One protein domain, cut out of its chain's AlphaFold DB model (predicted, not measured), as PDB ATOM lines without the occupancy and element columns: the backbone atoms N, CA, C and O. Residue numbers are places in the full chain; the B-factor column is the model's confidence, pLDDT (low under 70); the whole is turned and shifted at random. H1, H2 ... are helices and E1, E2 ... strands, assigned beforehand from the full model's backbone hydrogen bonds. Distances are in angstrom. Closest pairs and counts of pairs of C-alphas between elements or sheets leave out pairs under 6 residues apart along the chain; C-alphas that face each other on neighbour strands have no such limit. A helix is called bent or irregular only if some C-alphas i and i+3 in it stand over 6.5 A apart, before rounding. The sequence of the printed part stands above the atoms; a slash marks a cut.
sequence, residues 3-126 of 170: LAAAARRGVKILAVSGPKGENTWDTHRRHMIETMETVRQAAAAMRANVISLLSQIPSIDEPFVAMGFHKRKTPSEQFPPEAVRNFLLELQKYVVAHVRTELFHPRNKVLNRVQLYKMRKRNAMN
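This is residues 3 to 126 of the 170 residues of an uncharacterized protein of Nippostrongylus brasiliensis (UniProt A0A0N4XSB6). A small parallel sheet of E1 and E2 has the long helix H2 packed on it, with H1 and H3 gathered where H2 ends. The other long helix, H5, with short H4 packed on it, makes a second part, and beyond a long link H6 sticks out with residues 113 to 118 and 120 to 126. The 124 printed residues, mostly helix by class, run H1 E1 H2 H3 E2 H4 H5 H6. The whole is loose, with a radius of gyration of the C-alphas of 17.5 A and spans of 51 by 37 by 24 A.

E1 is residues 13 to 15, from C-alpha 13 at (-49.397, -30.401, 34.352), and E2 is 50 to 52. H2, residues 25 to 42, is 25.4 A long. H1 is residues 3 to 8, H3 44 to 49 and H4 63 to 67. H5, residues 81 to 98, is 26.0 A long; H6, residues 113 to 126, is 19.8 A long and ends at C-alpha 126, (-37.914, 3.220, 43.777). H3 and H5 are irregular: C-alphas 45 and 48 are 8.3 A apart, C-alphas 94 and 97 7.2 A.

E1 and E2 are parallel at 13 degrees, with N 51 and O 13 2.9 A apart, within hydrogen-bond range. E1, H2, H3 and E2 form a strand-helix-strand unit, two parallel strands joined through helices, with a right-handed crossover. The closest C-alphas of H2 and E2, Arg 40 and Val 50, are 5.8 A apart. H1 touches H2 at residues 39 to 42 alone, closest C-alphas Ala 4 and Val 39, 5.1 A. H1 touches H3, about perpendicular at 80 degrees, closest C-alphas Arg 8 and Met 46, 5.6 A. H2, with residues 40 to 41 alone, and H3 only just touch, only at the corner, with 3 pairs of C-alphas within 8 A, the closest Arg 40 and Arg 47, 5.1 A. H4 touches H5, closest C-alphas Pro 63 and Leu 91, 5.0 A. H5 is apart from H2 and H6. In H1, H2 and H6 every O i to N i+4 pair is within hydrogen-bond range; in H5 12 of 14, in H3 0 of 2 and in H4 0 of 1, with O i to N i+3 counts of 1 of 3 in H3 and 2 of 2 in H4.

The two C-alphas farthest apart, Ala 45 and Val 114, are 51.3 A apart. The printed part has no cut. The links H4 to H5 and H5 to H6 are long. The model's pLDDT is under 70 at residues 68 to 69 and 125 to 126.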
ATOM      1  N   LEU A   3     -49.550 -34.264  42.667       90.81
ATOM      2  CA  LEU A   3     -49.725 -33.924  41.247       90.81
ATOM      3  C   LEU A   3     -51.032 -34.486  40.675       90.81
ATOM      4  O   LEU A   3     -51.808 -33.752  40.076       90.81
ATOM      5  N   ALA A   4     -51.345 -35.757  40.938       90.88
ATOM      6  CA  ALA A   4     -52.614 -36.343  40.502       90.88
ATOM      7  C   ALA A   4     -53.830 -35.624  41.115       90.88
ATOM      8  O   ALA A   4     -54.839 -35.426  40.441       90.88
ATOM      9  N   ALA A   5     -53.734 -35.180  42.374       92.62
ATOM     10  CA  ALA A   5     -54.782 -34.375  42.998       92.62
ATOM     11  C   ALA A   5     -54.933 -33.000  42.327       92.62
ATOM     12  O   ALA A   5     -56.059 -32.564  42.101       92.62
ATOM     13  N   ALA A   6     -53.829 -32.342  41.962       92.81
ATOM     14  CA  ALA A   6     -53.861 -31.091  41.207       92.81
ATOM     15  C   ALA A   6     -54.498 -31.282  39.819       92.81
ATOM     16  O   ALA A   6     -55.395 -30.525  39.451       92.81
ATOM     17  N   ALA A   7     -54.122 -32.342  39.095       92.69
ATOM     18  CA  ALA A   7     -54.709 -32.672  37.796       92.69
ATOM     19  C   ALA A   7     -56.227 -32.895  37.884       92.69
ATOM     20  O   ALA A   7     -56.978 -32.354  37.070       92.69
ATOM     21  N   ARG A   8     -56.689 -33.620  38.917       92.19
ATOM     22  CA  ARG A   8     -58.122 -33.825  39.198       92.19
ATOM     23  C   ARG A   8     -58.875 -32.532  39.512       92.19
ATOM     24  O   ARG A   8     -60.058 -32.446  39.222       92.19
ATOM     25  N   ARG A   9     -58.195 -31.520  40.059       93.88
ATOM     26  CA  ARG A   9     -58.749 -30.176  40.298       93.88
ATOM     27  C   ARG A   9     -58.730 -29.279  39.052       93.88
ATOM     28  O   ARG A   9     -59.001 -28.091  39.165       93.88
ATOM     29  N   GLY A  10     -58.381 -29.816  37.881       90.00
ATOM     30  CA  GLY A  10     -58.338 -29.053  36.633       90.00
ATOM     31  C   GLY A  10     -56.995 -28.382  36.337       90.00
ATOM     32  O   GLY A  10     -56.887 -27.672  35.340       90.00
ATOM     33  N   VAL A  11     -55.955 -28.598  37.154       92.94
ATOM     34  CA  VAL A  11     -54.625 -28.028  36.889       92.94
ATOM     35  C   VAL A  11     -53.956 -28.784  35.745       92.94
ATOM     36  O   VAL A  11     -53.819 -30.005  35.791       92.94
ATOM     37  N   LYS A  12     -53.489 -28.047  34.735       92.50
ATOM     38  CA  LYS A  12     -52.700 -28.598  33.632       92.50
ATOM     39  C   LYS A  12     -51.250 -28.787  34.072       92.50
ATOM     40  O   LYS A  12     -50.598 -27.836  34.492       92.50
ATOM     41  N   ILE A  13     -50.754 -30.014  33.974       92.94
ATOM     42  CA  ILE A  13     -49.397 -30.401  34.352       92.94
ATOM     43  C   ILE A  13     -48.617 -30.681  33.077       92.94
ATOM     44  O   ILE A  13     -49.011 -31.529  32.276       92.94
ATOM     45  N   LEU A  14     -47.513 -29.963  32.909       92.25
ATOM     46  CA  LEU A  14     -46.594 -30.113  31.789       92.25
ATOM     47  C   LEU A  14     -45.260 -30.626  32.327       92.25
ATOM     48  O   LEU A  14     -44.660 -29.981  33.188       92.25
ATOM     49  N   ALA A  15     -44.791 -31.760  31.817       92.00
ATOM     50  CA  ALA A  15     -43.424 -32.215  32.048       92.00
ATOM     51  C   ALA A  15     -42.557 -31.883  30.837       92.00
ATOM     52  O   ALA A  15     -42.906 -32.214  29.705       92.00
ATOM     53  N   VAL A  16     -41.427 -31.236  31.099       89.62
ATOM     54  CA  VAL A  16     -40.459 -30.761  30.105       89.62
ATOM     55  C   VAL A  16     -39.061 -31.223  30.481       89.62
ATOM     56  O   VAL A  16     -38.779 -31.507  31.649       89.62
ATOM     57  N   SER A  17     -38.177 -31.304  29.491       84.38
ATOM     58  CA  SER A  17     -36.794 -31.711  29.712       84.38
ATOM     59  C   SER A  17     -35.990 -30.613  30.376       84.38
ATOM     60  O   SER A  17     -35.994 -29.454  29.966       84.38
ATOM     61  N   GLY A  18     -35.274 -31.009  31.427       82.62
ATOM     62  CA  GLY A  18     -34.227 -30.185  32.005       82.62
ATOM     63  C   GLY A  18     -33.024 -30.067  31.062       82.62
ATOM     64  O   GLY A  18     -32.902 -30.842  30.108       82.62
ATOM     65  N   PRO A  19     -32.108 -29.128  31.340       81.50
ATOM     66  CA  PRO A  19     -30.901 -28.933  30.545       81.50
ATOM     67  C   PRO A  19     -30.049 -30.208  30.496       81.50
ATOM     68  O   PRO A  19     -29.847 -30.874  31.513       81.50
ATOM     69  N   LYS A  20     -29.531 -30.537  29.308       77.56
ATOM     70  CA  LYS A  20     -28.661 -31.697  29.093       77.56
ATOM     71  C   LYS A  20     -27.221 -31.317  29.425       77.56
ATOM     72  O   LYS A  20     -26.704 -30.320  28.937       77.56
ATOM     73  N   GLY A  21     -26.563 -32.113  30.260       73.44
ATOM     74  CA  GLY A  21     -25.194 -31.815  30.696       73.44
ATOM     75  C   GLY A  21     -24.756 -32.532  31.968       73.44
ATOM     76  O   GLY A  21     -23.569 -32.547  32.278       73.44
ATOM     77  N   GLU A  22     -25.691 -33.150  32.685       75.88
ATOM     78  CA  GLU A  22     -25.409 -33.955  33.872       75.88
ATOM     79  C   GLU A  22     -25.392 -35.443  33.545       75.88
ATOM     80  O   GLU A  22     -26.185 -35.919  32.736       75.88
ATOM     81  N   ASN A  23     -24.535 -36.193  34.240       77.00
ATOM     82  CA  ASN A  23     -24.472 -37.652  34.110       77.00
ATOM     83  C   ASN A  23     -25.791 -38.330  34.520       77.00
ATOM     84  O   ASN A  23     -26.105 -39.416  34.050       77.00
ATOM     85  N   THR A  24     -26.574 -37.686  35.385       84.94
ATOM     86  CA  THR A  24     -27.868 -38.176  35.878       84.94
ATOM     87  C   THR A  24     -29.054 -37.724  35.028       84.94
ATOM     88  O   THR A  24     -30.189 -38.095  35.331       84.94
ATOM     89  N   TRP A  25     -28.827 -36.946  33.962       85.38
ATOM     90  CA  TRP A  25     -29.899 -36.386  33.135       85.38
ATOM     91  C   TRP A  25     -30.805 -37.473  32.544       85.38
ATOM     92  O   TRP A  25     -32.027 -37.374  32.660       85.38
ATOM     93  N   ASP A  26     -30.223 -38.541  31.991       86.44
ATOM     94  CA  ASP A  26     -30.990 -39.657  31.422       86.44
ATOM     95  C   ASP A  26     -31.848 -40.361  32.482       86.44
ATOM     96  O   ASP A  26     -33.007 -40.695  32.235       86.44
ATOM     97  N   THR A  27     -31.310 -40.551  33.688       89.38
ATOM     98  CA  THR A  27     -32.036 -41.166  34.805       89.38
ATOM     99  C   THR A  27     -33.196 -40.287  35.262       89.38
ATOM    100  O   THR A  27     -34.317 -40.773  35.397       89.38
ATOM    101  N   HIS A  28     -32.964 -38.983  35.440       88.62
ATOM    102  CA  HIS A  28     -34.018 -38.033  35.805       88.62
ATOM    103  C   HIS A  28     -35.113 -37.964  34.742       88.62
ATOM    104  O   HIS A  28     -36.294 -37.895  35.078       88.62
ATOM    105  N   ARG A  29     -34.735 -38.024  33.460       88.69
ATOM    106  CA  ARG A  29     -35.682 -38.047  32.347       88.69
ATOM    107  C   ARG A  29     -36.575 -39.287  32.395       88.69
ATOM    108  O   ARG A  29     -37.793 -39.137  32.344       88.69
ATOM    109  N   ARG A  30     -35.993 -40.486  32.515       90.19
ATOM    110  CA  ARG A  30     -36.758 -41.747  32.603       90.19
ATOM    111  C   ARG A  30     -37.708 -41.733  33.797       90.19
ATOM    112  O   ARG A  30     -38.905 -41.936  33.621       90.19
ATOM    113  N   HIS A  31     -37.201 -41.359  34.969       92.00
ATOM    114  CA  HIS A  31     -38.005 -41.272  36.185       92.00
ATOM    115  C   HIS A  31     -39.158 -40.261  36.055       92.00
ATOM    116  O   HIS A  31     -40.265 -40.508  36.534       92.00
ATOM    117  N   MET A  32     -38.942 -39.132  35.370       92.12
ATOM    118  CA  MET A  32     -40.000 -38.154  35.107       92.12
ATOM    119  C   MET A  32     -41.085 -38.715  34.181       92.12
ATOM    120  O   MET A  32     -42.269 -38.513  34.448       92.12
ATOM    121  N   ILE A  33     -40.703 -39.434  33.121       92.25
ATOM    122  CA  ILE A  33     -41.650 -40.084  32.200       92.25
ATOM    123  C   ILE A  33     -42.515 -41.099  32.961       92.25
ATOM    124  O   ILE A  33     -43.742 -41.042  32.877       92.25
ATOM    125  N   GLU A  34     -41.894 -41.962  33.765       93.44
ATOM    126  CA  GLU A  34     -42.584 -42.957  34.599       93.44
ATOM    127  C   GLU A  34     -43.517 -42.306  35.630       93.44
ATOM    128  O   GLU A  34     -44.668 -42.720  35.807       93.44
ATOM    129  N   THR A  35     -43.058 -41.234  36.280       93.50
ATOM    130  CA  THR A  35     -43.865 -40.485  37.251       93.50
ATOM    131  C   THR A  35     -45.081 -39.857  36.575       93.50
ATOM    132  O   THR A  35     -46.189 -39.926  37.106       93.50
ATOM    133  N   MET A  36     -44.907 -39.263  35.394       93.75
ATOM    134  CA  MET A  36     -46.003 -38.646  34.645       93.75
ATOM    135  C   MET A  36     -47.024 -39.669  34.161       93.75
ATOM    136  O   MET A  36     -48.221 -39.387  34.203       93.75
ATOM    137  N   GLU A  37     -46.580 -40.862  33.764       93.44
ATOM    138  CA  GLU A  37     -47.483 -41.960  33.423       93.44
ATOM    139  C   GLU A  37     -48.273 -42.430  34.650       93.44
ATOM    140  O   GLU A  37     -49.501 -42.525  34.610       93.44
ATOM    141  N   THR A  38     -47.605 -42.582  35.793       94.44
ATOM    142  CA  THR A  38     -48.261 -42.925  37.064       94.44
ATOM    143  C   THR A  38     -49.290 -41.862  37.476       94.44
ATOM    144  O   THR A  38     -50.404 -42.175  37.904       94.44
ATOM    145  N   VAL A  39     -48.958 -40.576  37.318       94.00
ATOM    146  CA  VAL A  39     -49.872 -39.454  37.587       94.00
ATOM    147  C   VAL A  39     -51.062 -39.472  36.629       94.00
ATOM    148  O   VAL A  39     -52.190 -39.255  37.071       94.00
ATOM    149  N   ARG A  40     -50.839 -39.761  35.344       93.69
ATOM    150  CA  ARG A  40     -51.896 -39.886  34.331       93.69
ATOM    151  C   ARG A  40     -52.866 -41.012  34.686       93.69
ATOM    152  O   ARG A  40     -54.079 -40.808  34.662       93.69
ATOM    153  N   GLN A  41     -52.353 -42.170  35.088       93.19
ATOM    154  CA  GLN A  41     -53.179 -43.293  35.533       93.19
ATOM    155  C   GLN A  41     -53.988 -42.936  36.788       93.19
ATOM    156  O   GLN A  41     -55.200 -43.150  36.818       93.19
ATOM    157  N   ALA A  42     -53.360 -42.290  37.774       92.12
ATOM    158  CA  ALA A  42     -54.009 -41.863  39.016       92.12
ATOM    159  C   ALA A  42     -54.998 -40.689  38.855       92.12
ATOM    160  O   ALA A  42     -55.861 -40.465  39.711       92.12
ATOM    161  N   ALA A  43     -54.880 -39.911  37.780       92.38
ATOM    162  CA  ALA A  43     -55.799 -38.843  37.405       92.38
ATOM    163  C   ALA A  43     -56.680 -39.272  36.220       92.38
ATOM    164  O   ALA A  43     -56.874 -38.493  35.293       92.38
ATOM    165  N   ALA A  44     -57.220 -40.499  36.250       89.25
ATOM    166  CA  ALA A  44     -57.906 -41.128  35.118       89.25
ATOM    167  C   ALA A  44     -58.970 -40.249  34.431       89.25
ATOM    168  O   ALA A  44     -58.988 -40.157  33.207       89.25
ATOM    169  N   ALA A  45     -59.796 -39.550  35.212       88.75
ATOM    170  CA  ALA A  45     -60.824 -38.648  34.688       88.75
ATOM    171  C   ALA A  45     -60.259 -37.369  34.032       88.75
ATOM    172  O   ALA A  45     -60.905 -36.785  33.175       88.75
ATOM    173  N   MET A  46     -59.045 -36.946  34.406       93.12
ATOM    174  CA  MET A  46     -58.393 -35.716  33.932       93.12
ATOM    175  C   MET A  46     -57.060 -36.005  33.226       93.12
ATOM    176  O   MET A  46     -56.133 -35.196  33.276       93.12
ATOM    177  N   ARG A  47     -56.939 -37.156  32.551       89.69
ATOM    178  CA  ARG A  47     -55.714 -37.567  31.837       89.69
ATOM    179  C   ARG A  47     -55.233 -36.529  30.827       89.69
ATOM    180  O   ARG A  47     -54.031 -36.320  30.705       89.69
ATOM    181  N   ALA A  48     -56.166 -35.848  30.161       90.44
ATOM    182  CA  ALA A  48     -55.874 -34.792  29.192       90.44
ATOM    183  C   ALA A  48     -55.135 -33.583  29.802       90.44
ATOM    184  O   ALA A  48     -54.443 -32.858  29.090       90.44
ATOM    185  N   ASN A  49     -55.223 -33.386  31.122       91.94
ATOM    186  CA  ASN A  49     -54.489 -32.330  31.819       91.94
ATOM    187  C   ASN A  49     -53.022 -32.693  32.080       91.94
ATOM    188  O   ASN A  49     -52.250 -31.814  32.450       91.94
ATOM    189  N   VAL A  50     -52.631 -33.960  31.917       92.31
ATOM    190  CA  VAL A  50     -51.288 -34.470  32.217       92.31
ATOM    191  C   VAL A  50     -50.530 -34.689  30.908       92.31
ATOM    192  O   VAL A  50     -50.577 -35.763  30.298       92.31
ATOM    193  N   ILE A  51     -49.810 -33.657  30.470       91.62
ATOM    194  CA  ILE A  51     -49.067 -33.662  29.208       91.62
ATOM    195  C   ILE A  51     -47.585 -33.888  29.502       91.62
ATOM    196  O   ILE A  51     -46.948 -33.126  30.231       91.62
ATOM    197  N   SER A  52     -47.033 -34.947  28.917       90.00
ATOM    198  CA  SER A  52     -45.590 -35.174  28.897       90.00
ATOM    199  C   SER A  52     -45.064 -34.695  27.557       90.00
ATOM    200  O   SER A  52     -45.408 -35.274  26.533       90.00
ATOM    201  N   LEU A  53     -44.233 -33.657  27.574       88.94
ATOM    202  CA  LEU A  53     -43.474 -33.221  26.402       88.94
ATOM    203  C   LEU A  53     -42.095 -33.900  26.352       88.94
ATOM    204  O   LEU A  53     -41.235 -33.556  25.553       88.94
ATOM    205  N   LEU A  54     -41.879 -34.871  27.239       86.06
ATOM    206  CA  LEU A  54     -40.732 -35.759  27.237       86.06
ATOM    207  C   LEU A  54     -41.065 -36.993  26.405       86.06
ATOM    208  O   LEU A  54     -41.947 -37.772  26.776       86.06
ATOM    209  N   SER A  55     -40.335 -37.190  25.318       81.25
ATOM    210  CA  SER A  55     -40.296 -38.446  24.570       81.25
ATOM    211  C   SER A  55     -39.334 -39.450  25.216       81.25
ATOM    212  O   SER A  55     -38.370 -39.087  25.893       81.25
ATOM    213  N   GLN A  56     -39.549 -40.742  24.988       81.19
ATOM    214  CA  GLN A  56     -38.627 -41.771  25.480       81.19
ATOM    215  C   GLN A  56     -37.238 -41.655  24.828       81.19
ATOM    216  O   GLN A  56     -36.221 -41.837  25.495       81.19
ATOM    217  N   ILE A  57     -37.208 -41.267  23.552       83.31
ATOM    218  CA  ILE A  57     -35.997 -40.944  22.794       83.31
ATOM    219  C   ILE A  57     -35.878 -39.418  22.725       83.31
ATOM    220  O   ILE A  57     -36.813 -38.794  22.226       83.31
ATOM    221  N   PRO A  58     -34.782 -38.804  23.206       82.31
ATOM    222  CA  PRO A  58     -34.612 -37.355  23.153       82.31
ATOM    223  C   PRO A  58     -34.758 -36.808  21.728       82.31
ATOM    224  O   PRO A  58     -34.022 -37.235  20.838       82.31
ATOM    225  N   SER A  59     -35.688 -35.871  21.522       83.88
ATOM    226  CA  SER A  59     -35.865 -35.204  20.223       83.88
ATOM    227  C   SER A  59     -34.927 -34.004  20.081       83.88
ATOM    228  O   SER A  59     -34.516 -33.397  21.073       83.88
ATOM    229  N   ILE A  60     -34.612 -33.643  18.834       80.94
ATOM    230  CA  ILE A  60     -33.887 -32.410  18.508       80.94
ATOM    231  C   ILE A  60     -34.721 -31.151  18.796       80.94
ATOM    232  O   ILE A  60     -34.162 -30.089  19.053       80.94
ATOM    233  N   ASP A  61     -36.048 -31.288  18.818       82.44
ATOM    234  CA  ASP A  61     -36.984 -30.179  19.051       82.44
ATOM    235  C   ASP A  61     -37.127 -29.815  20.533       82.44
ATOM    236  O   ASP A  61     -37.846 -28.886  20.898       82.44
ATOM    237  N   GLU A  62     -36.488 -30.576  21.419       84.50
ATOM    238  CA  GLU A  62     -36.599 -30.341  22.845       84.50
ATOM    239  C   GLU A  62     -35.740 -29.166  23.321       84.50
ATOM    240  O   GLU A  62     -34.601 -28.985  22.883       84.50
ATOM    241  N   PRO A  63     -36.215 -28.417  24.331       84.12
ATOM    242  CA  PRO A  63     -35.564 -27.185  24.769       84.12
ATOM    243  C   PRO A  63     -34.150 -27.405  25.319       84.12
ATOM    244  O   PRO A  63     -33.334 -26.484  25.303       84.12
ATOM    245  N   PHE A  64     -33.811 -28.619  25.775       82.00
ATOM    246  CA  PHE A  64     -32.458 -28.927  26.242       82.00
ATOM    247  C   PHE A  64     -31.399 -28.781  25.139       82.00
ATOM    248  O   PHE A  64     -30.238 -28.532  25.458       82.00
ATOM    249  N   VAL A  65     -31.769 -28.929  23.861       80.12
ATOM    250  CA  VAL A  65     -30.839 -28.852  22.721       80.12
ATOM    251  C   VAL A  65     -30.259 -27.445  22.581       80.12
ATOM    252  O   VAL A  65     -29.087 -27.295  22.242       80.12
ATOM    253  N   ALA A  66     -31.024 -26.421  22.966       79.62
ATOM    254  CA  ALA A  66     -30.604 -25.018  22.980       79.62
ATOM    255  C   ALA A  66     -29.400 -24.742  23.897       79.62
ATOM    256  O   ALA A  66     -28.657 -23.782  23.694       79.62
ATOM    257  N   MET A  67     -29.215 -25.577  24.923       77.38
ATOM    258  CA  MET A  67     -28.070 -25.523  25.836       77.38
ATOM    259  C   MET A  67     -26.838 -26.233  25.269       77.38
ATOM    260  O   MET A  67     -25.792 -26.219  25.906       77.38
ATOM    261  N   GLY A  68     -26.940 -26.942  24.143       69.31
ATOM    262  CA  GLY A  68     -25.900 -27.873  23.714       69.31
ATOM    263  C   GLY A  68     -25.499 -28.862  24.821       69.31
ATOM    264  O   GLY A  68     -26.259 -29.159  25.742       69.31
ATOM    265  N   PHE A  69     -24.267 -29.366  24.759       67.88
ATOM    266  CA  PHE A  69     -23.670 -30.169  25.831       67.88
ATOM    267  C   PHE A  69     -22.901 -29.285  26.822       67.88
ATOM    268  O   PHE A  69     -21.731 -29.546  27.112       67.88
ATOM    269  N   HIS A  70     -23.522 -28.220  27.339       72.94
ATOM    270  CA  HIS A  70     -22.931 -27.425  28.417       72.94
ATOM    271  C   HIS A  70     -22.904 -28.241  29.717       72.94
ATOM    272  O   HIS A  70     -23.776 -28.130  30.576       72.94
ATOM    273  N   LYS A  71     -21.889 -29.101  29.851       72.12
ATOM    274  CA  LYS A  71     -21.666 -29.914  31.045       72.12
ATOM    275  C   LYS A  71     -21.190 -29.032  32.191       72.12
ATOM    276  O   LYS A  71     -20.216 -28.292  32.055       72.12
ATOM    277  N   ARG A  72     -21.858 -29.162  33.332       78.38
ATOM    278  CA  ARG A  72     -21.368 -28.626  34.599       78.38
ATOM    279  C   ARG A  72     -20.238 -29.530  35.090       78.38
ATOM    280  O   ARG A  72     -20.381 -30.751  35.064       78.38
ATOM    281  N   LYS A  73     -19.118 -28.954  35.519       77.44
ATOM    282  CA  LYS A  73     -17.995 -29.696  36.113       77.44
ATOM    283  C   LYS A  73     -18.364 -30.220  37.492       77.44
ATOM    284  O   LYS A  73     -17.916 -31.294  37.878       77.44
ATOM    285  N   THR A  74     -19.189 -29.470  38.224       81.25
ATOM    286  CA  THR A  74     -19.717 -29.888  39.523       81.25
ATOM    287  C   THR A  74     -21.236 -29.699  39.595       81.25
ATOM    288  O   THR A  74     -21.779 -28.792  38.963       81.25
ATOM    289  N   PRO A  75     -21.956 -30.499  40.405       76.31
ATOM    290  CA  PRO A  75     -23.402 -30.334  40.592       76.31
ATOM    291  C   PRO A  75     -23.804 -28.973  41.185       76.31
ATOM    292  O   PRO A  75     -24.938 -28.526  41.011       76.31
ATOM    293  N   SER A  76     -22.883 -28.313  41.894       81.12
ATOM    294  CA  SER A  76     -23.073 -26.989  42.496       81.12
ATOM    295  C   SER A  76     -22.751 -25.832  41.548       81.12
ATOM    296  O   SER A  76     -23.086 -24.686  41.851       81.12
ATOM    297  N   GLU A  77     -22.115 -26.104  40.406       83.38
ATOM    298  CA  GLU A  77     -21.809 -25.087  39.408       83.38
ATOM    299  C   GLU A  77     -23.099 -24.551  38.779       83.38
ATOM    300  O   GLU A  77     -24.076 -25.274  38.569       83.38
ATOM    301  N   GLN A  78     -23.125 -23.256  38.485       83.44
ATOM    302  CA  GLN A  78     -24.249 -22.633  37.797       83.44
ATOM    303  C   GLN A  78     -24.033 -22.732  36.292       83.44
ATOM    304  O   GLN A  78     -22.916 -22.562  35.807       83.44
ATOM    305  N   PHE A  79     -25.109 -22.961  35.543       83.44
ATOM    306  CA  PHE A  79     -25.039 -22.849  34.092       83.44
ATOM    307  C   PHE A  79     -24.680 -21.411  33.681       83.44
ATOM    308  O   PHE A  79     -25.121 -20.462  34.344       83.44
ATOM    309  N   PRO A  80     -23.926 -21.229  32.580       84.44
ATOM    310  CA  PRO A  80     -23.660 -19.910  32.028       84.44
ATOM    311  C   PRO A  80     -24.968 -19.135  31.799       84.44
ATOM    312  O   PRO A  80     -25.927 -19.708  31.270       84.44
ATOM    313  N   PRO A  81     -25.044 -17.843  32.167       85.19
ATOM    314  CA  PRO A  81     -26.270 -17.066  32.023       85.19
ATOM    315  C   PRO A  81     -26.793 -16.995  30.582       85.19
ATOM    316  O   PRO A  81     -28.009 -16.980  30.387       85.19
ATOM    317  N   GLU A  82     -25.906 -16.964  29.576       84.81
ATOM    318  CA  GLU A  82     -26.311 -17.003  28.166       84.81
ATOM    319  C   GLU A  82     -27.033 -18.308  27.822       84.81
ATOM    320  O   GLU A  82     -28.088 -18.279  27.188       84.81
ATOM    321  N   ALA A  83     -26.504 -19.442  28.287       85.00
ATOM    322  CA  ALA A  83     -27.093 -20.753  28.051       85.00
ATOM    323  C   ALA A  83     -28.494 -20.829  28.676       85.00
ATOM    324  O   ALA A  83     -29.469 -21.131  27.988       85.00
ATOM    325  N   VAL A  84     -28.625 -20.437  29.950       87.25
ATOM    326  CA  VAL A  84     -29.920 -20.417  30.654       87.25
ATOM    327  C   VAL A  84     -30.936 -19.532  29.933       87.25
ATOM    328  O   VAL A  84     -32.101 -19.902  29.812       87.25
ATOM    329  N   ARG A  85     -30.514 -18.368  29.425       87.69
ATOM    330  CA  ARG A  85     -31.392 -17.486  28.648       87.69
ATOM    331  C   ARG A  85     -31.907 -18.176  27.384       87.69
ATOM    332  O   ARG A  85     -33.109 -18.131  27.139       87.69
ATOM    333  N   ASN A  86     -31.022 -18.795  26.605       88.06
ATOM    334  CA  ASN A  86     -31.400 -19.486  25.370       88.06
ATOM    335  C   ASN A  86     -32.348 -20.654  25.656       88.06
ATOM    336  O   ASN A  86     -33.364 -20.794  24.982       88.06
ATOM    337  N   PHE A  87     -32.081 -21.421  26.714       88.50
ATOM    338  CA  PHE A  87     -32.978 -22.475  27.181       88.50
ATOM    339  C   PHE A  87     -34.375 -21.958  27.513       88.50
ATOM    340  O   PHE A  87     -35.354 -22.551  27.079       88.50
ATOM    341  N   LEU A  88     -34.493 -20.853  28.255       89.38
ATOM    342  CA  LEU A  88     -35.801 -20.294  28.612       89.38
ATOM    343  C   LEU A  88     -36.579 -19.803  27.386       89.38
ATOM    344  O   LEU A  88     -37.797 -19.954  27.350       89.38
ATOM    345  N   LEU A  89     -35.887 -19.244  26.387       89.25
ATOM    346  CA  LEU A  89     -36.505 -18.826  25.128       89.25
ATOM    347  C   LEU A  89     -37.032 -20.028  24.335       89.25
ATOM    348  O   LEU A  89     -38.185 -20.008  23.908       89.25
ATOM    349  N   GLU A  90     -36.231 -21.083  24.175       89.38
ATOM    350  CA  GLU A  90     -36.679 -22.298  23.482       89.38
ATOM    351  C   GLU A  90     -37.761 -23.043  24.268       89.38
ATOM    352  O   GLU A  90     -38.746 -23.493  23.691       89.38
ATOM    353  N   LEU A  91     -37.668 -23.081  25.599       89.75
ATOM    354  CA  LEU A  91     -38.709 -23.639  26.459       89.75
ATOM    355  C   LEU A  91     -40.040 -22.897  26.293       89.75
ATOM    356  O   LEU A  91     -41.092 -23.531  26.227       89.75
ATOM    357  N   GLN A  92     -40.009 -21.566  26.207       90.00
ATOM    358  CA  GLN A  92     -41.212 -20.765  25.990       90.00
ATOM    359  C   GLN A  92     -41.852 -21.068  24.634       90.00
ATOM    360  O   GLN A  92     -43.064 -21.265  24.585       90.00
ATOM    361  N   LYS A  93     -41.057 -21.173  23.560       88.69
ATOM    362  CA  LYS A  93     -41.554 -21.573  22.233       88.69
ATOM    363  C   LYS A  93     -42.147 -22.979  22.253       88.69
ATOM    364  O   LYS A  93     -43.231 -23.192  21.726       88.69
ATOM    365  N   TYR A  94     -41.471 -23.917  22.908       88.44
ATOM    366  CA  TYR A  94     -41.886 -25.316  22.974       88.44
ATOM    367  C   TYR A  94     -43.204 -25.507  23.739       88.44
ATOM    368  O   TYR A  94     -44.027 -26.354  23.405       88.44
ATOM    369  N   VAL A  95     -43.436 -24.684  24.763       90.62
ATOM    370  CA  VAL A  95     -44.613 -24.778  25.636       90.62
ATOM    371  C   VAL A  95     -45.765 -23.865  25.183       90.62
ATOM    372  O   VAL A  95     -46.888 -24.020  25.670       90.62
ATOM    373  N   VAL A  96     -45.546 -22.960  24.220       90.75
ATOM    374  CA  VAL A  96     -46.541 -21.953  23.795       90.75
ATOM    375  C   VAL A  96     -47.854 -22.577  23.311       90.75
ATOM    376  O   VAL A  96     -48.927 -22.059  23.596       90.75
ATOM    377  N   ALA A  97     -47.798 -23.752  22.674       88.25
ATOM    378  CA  ALA A  97     -48.987 -24.483  22.230       88.25
ATOM    379  C   ALA A  97     -49.882 -24.948  23.398       88.25
ATOM    380  O   ALA A  97     -51.047 -25.305  23.214       88.25
ATOM    381  N   HIS A  98     -49.349 -24.968  24.620       88.25
ATOM    382  CA  HIS A  98     -50.028 -25.495  25.795       88.25
ATOM    383  C   HIS A  98     -50.368 -24.444  26.850       88.25
ATOM    384  O   HIS A  98     -51.146 -24.772  27.755       88.25
ATOM    385  N   VAL A  99     -49.839 -23.224  26.740       88.56
ATOM    386  CA  VAL A  99     -49.991 -22.153  27.733       88.56
ATOM    387  C   VAL A  99     -50.469 -20.875  27.045       88.56
ATOM    388  O   VAL A  99     -49.947 -20.483  26.012       88.56
ATOM    389  N   ARG A 100     -51.475 -20.212  27.626       85.88
ATOM    390  CA  ARG A 100     -52.082 -18.987  27.062       85.88
ATOM    391  C   ARG A 100     -51.269 -17.717  27.329       85.88
ATOM    392  O   ARG A 100     -51.527 -16.689  26.719       85.88
ATOM    393  N   THR A 101     -50.341 -17.778  28.275       85.81
ATOM    394  CA  THR A 101     -49.555 -16.649  28.777       85.81
ATOM    395  C   THR A 101     -48.069 -16.939  28.671       85.81
ATOM    396  O   THR A 101     -47.630 -18.074  28.862       85.81
ATOM    397  N   GLU A 102     -47.276 -15.900  28.447       83.31
ATOM    398  CA  GLU A 102     -45.822 -16.016  28.475       83.31
ATOM    399  C   GLU A 102     -45.328 -16.433  29.868       83.31
ATOM    400  O   GLU A 102     -45.669 -15.816  30.878       83.31
ATOM    401  N   LEU A 103     -44.529 -17.504  29.923       83.12
ATOM    402  CA  LEU A 103     -43.981 -18.027  31.180       83.12
ATOM    403  C   LEU A 103     -42.833 -17.165  31.708       83.12
ATOM    404  O   LEU A 103     -42.667 -16.997  32.915       83.12
ATOM    405  N   PHE A 104     -42.022 -16.636  30.795       84.00
ATOM    406  CA  PHE A 104     -40.797 -15.925  31.110       84.00
ATOM    407  C   PHE A 104     -40.708 -14.670  30.251       84.00
ATOM    408  O   PHE A 104     -41.165 -14.652  29.117       84.00
ATOM    409  N   HIS A 105     -40.053 -13.641  30.781       83.56
ATOM    410  CA  HIS A 105     -39.639 -12.473  30.005       83.56
ATOM    411  C   HIS A 105     -38.110 -12.377  30.092       83.56
ATOM    412  O   HIS A 105     -37.579 -11.606  30.908       83.56
ATOM    413  N   PRO A 106     -37.362 -13.226  29.352       80.06
ATOM    414  CA  PRO A 106     -35.910 -13.237  29.422       80.06
ATOM    415  C   PRO A 106     -35.370 -11.883  28.971       80.06
ATOM    416  O   PRO A 106     -35.760 -11.347  27.937       80.06
ATOM    417  N   ARG A 107     -34.446 -11.304  29.739       77.38
ATOM    418  CA  ARG A 107     -33.852 -10.019  29.355       77.38
ATOM    419  C   ARG A 107     -33.038 -10.159  28.078       77.38
ATOM    420  O   ARG A 107     -32.345 -11.153  27.882       77.38
ATOM    421  N   ASN A 108     -33.030  -9.097  27.277       76.38
ATOM    422  CA  ASN A 108     -32.248  -9.042  26.041       76.38
ATOM    423  C   ASN A 108     -30.733  -9.096  26.275       76.38
ATOM    424  O   ASN A 108     -29.995  -9.534  25.399       76.38
ATOM    425  N   LYS A 109     -30.263  -8.661  27.450       80.62
ATOM    426  CA  LYS A 109     -28.844  -8.657  27.814       80.62
ATOM    427  C   LYS A 109     -28.628  -9.361  29.147       80.62
ATOM    428  O   LYS A 109     -29.335  -9.084  30.122       80.62
ATOM    429  N   VAL A 110     -27.617 -10.227  29.185       79.88
ATOM    430  CA  VAL A 110     -27.062 -10.759  30.432       79.88
ATOM    431  C   VAL A 110     -26.434  -9.596  31.197       79.88
ATOM    432  O   VAL A 110     -25.692  -8.794  30.632       79.88
ATOM    433  N   LEU A 111     -26.763  -9.472  32.482       79.94
ATOM    434  CA  LEU A 111     -26.176  -8.446  33.339       79.94
ATOM    435  C   LEU A 111     -24.989  -9.011  34.103       79.94
ATOM    436  O   LEU A 111     -25.083 -10.071  34.721       79.94
ATOM    437  N   ASN A 112     -23.909  -8.236  34.166       81.50
ATOM    438  CA  ASN A 112     -22.828  -8.525  35.096       81.50
ATOM    439  C   ASN A 112     -23.325  -8.327  36.545       81.50
ATOM    440  O   ASN A 112     -24.179  -7.479  36.822       81.50
ATOM    441  N   ARG A 113     -22.753  -9.067  37.499       81.69
ATOM    442  CA  ARG A 113     -23.025  -8.985  38.942       81.69
ATOM    443  C   ARG A 113     -23.088  -7.548  39.470       81.69
ATOM    444  O   ARG A 113     -23.979  -7.229  40.255       81.69
ATOM    445  N   VAL A 114     -22.181  -6.670  39.036       85.75
ATOM    446  CA  VAL A 114     -22.157  -5.257  39.469       85.75
ATOM    447  C   VAL A 114     -23.382  -4.492  38.962       85.75
ATOM    448  O   VAL A 114     -23.986  -3.720  39.707       85.75
ATOM    449  N   GLN A 115     -23.780  -4.722  37.710       83.75
ATOM    450  CA  GLN A 115     -24.975  -4.112  37.124       83.75
ATOM    451  C   GLN A 115     -26.240  -4.645  37.800       83.75
ATOM    452  O   GLN A 115     -27.119  -3.858  38.149       83.75
ATOM    453  N   LEU A 116     -26.300  -5.954  38.066       83.75
ATOM    454  CA  LEU A 116     -27.398  -6.578  38.800       83.75
ATOM    455  C   LEU A 116     -27.533  -5.990  40.213       83.75
ATOM    456  O   LEU A 116     -28.642  -5.668  40.637       83.75
ATOM    457  N   TYR A 117     -26.416  -5.790  40.919       84.88
ATOM    458  CA  TYR A 117     -26.401  -5.158  42.239       84.88
ATOM    459  C   TYR A 117     -26.913  -3.714  42.191       84.88
ATOM    460  O   TYR A 117     -27.819  -3.356  42.945       84.88
ATOM    461  N   LYS A 118     -26.384  -2.890  41.275       87.88
ATOM    462  CA  LYS A 118     -26.822  -1.494  41.103       87.88
ATOM    463  C   LYS A 118     -28.310  -1.409  40.762       87.88
ATOM    464  O   LYS A 118     -29.009  -0.552  41.297       87.88
ATOM    465  N   MET A 119     -28.799  -2.314  39.918       81.44
ATOM    466  CA  MET A 119     -30.207  -2.372  39.549       81.44
ATOM    467  C   MET A 119     -31.097  -2.787  40.724       81.44
ATOM    468  O   MET A 119     -32.094  -2.123  40.977       81.44
ATOM    469  N   ARG A 120     -30.728  -3.832  41.480       83.12
ATOM    470  CA  ARG A 120     -31.464  -4.223  42.696       83.12
ATOM    471  C   ARG A 120     -31.514  -3.082  43.709       83.12
ATOM    472  O   ARG A 120     -32.578  -2.808  44.247       83.12
ATOM    473  N   LYS A 121     -30.394  -2.376  43.909       84.69
ATOM    474  CA  LYS A 121     -30.326  -1.209  44.798       84.69
ATOM    475  C   LYS A 121     -31.253  -0.079  44.333       84.69
ATOM    476  O   LYS A 121     -31.960   0.486  45.155       84.69
ATOM    477  N   ARG A 122     -31.291   0.218  43.029       81.44
ATOM    478  CA  ARG A 122     -32.187   1.237  42.454       81.44
ATOM    479  C   ARG A 122     -33.663   0.845  42.574       81.44
ATOM    480  O   ARG A 122     -34.478   1.670  42.954       81.44
ATOM    481  N   ASN A 123     -33.995  -0.417  42.313       80.06
ATOM    482  CA  ASN A 123     -35.367  -0.913  42.434       80.06
ATOM    483  C   ASN A 123     -35.848  -0.934  43.892       80.06
ATOM    484  O   ASN A 123     -37.009  -0.645  44.140       80.06
ATOM    485  N   ALA A 124     -34.963  -1.223  44.849       76.75
ATOM    486  CA  ALA A 124     -35.279  -1.133  46.275       76.75
ATOM    487  C   ALA A 124     -35.510   0.316  46.742       76.75
ATOM    488  O   ALA A 124     -36.260   0.536  47.683       76.75
ATOM    489  N   MET A 125     -34.882   1.296  46.083       68.19
ATOM    490  CA  MET A 125     -35.087   2.722  46.364       68.19
ATOM    491  C   MET A 125     -36.347   3.293  45.697       68.19
ATOM    492  O   MET A 125     -36.912   4.247  46.217       68.19
ATOM    493  N   ASN A 126     -36.792   2.712  44.578       65.88
ATOM    494  CA  ASN A 126     -37.914   3.220  43.777       65.88
ATOM    495  C   ASN A 126     -39.207   2.386  43.895       65.88
ATOM    496  O   ASN A 126     -40.199   2.715  43.251       65.88
TER     497      ASN A 126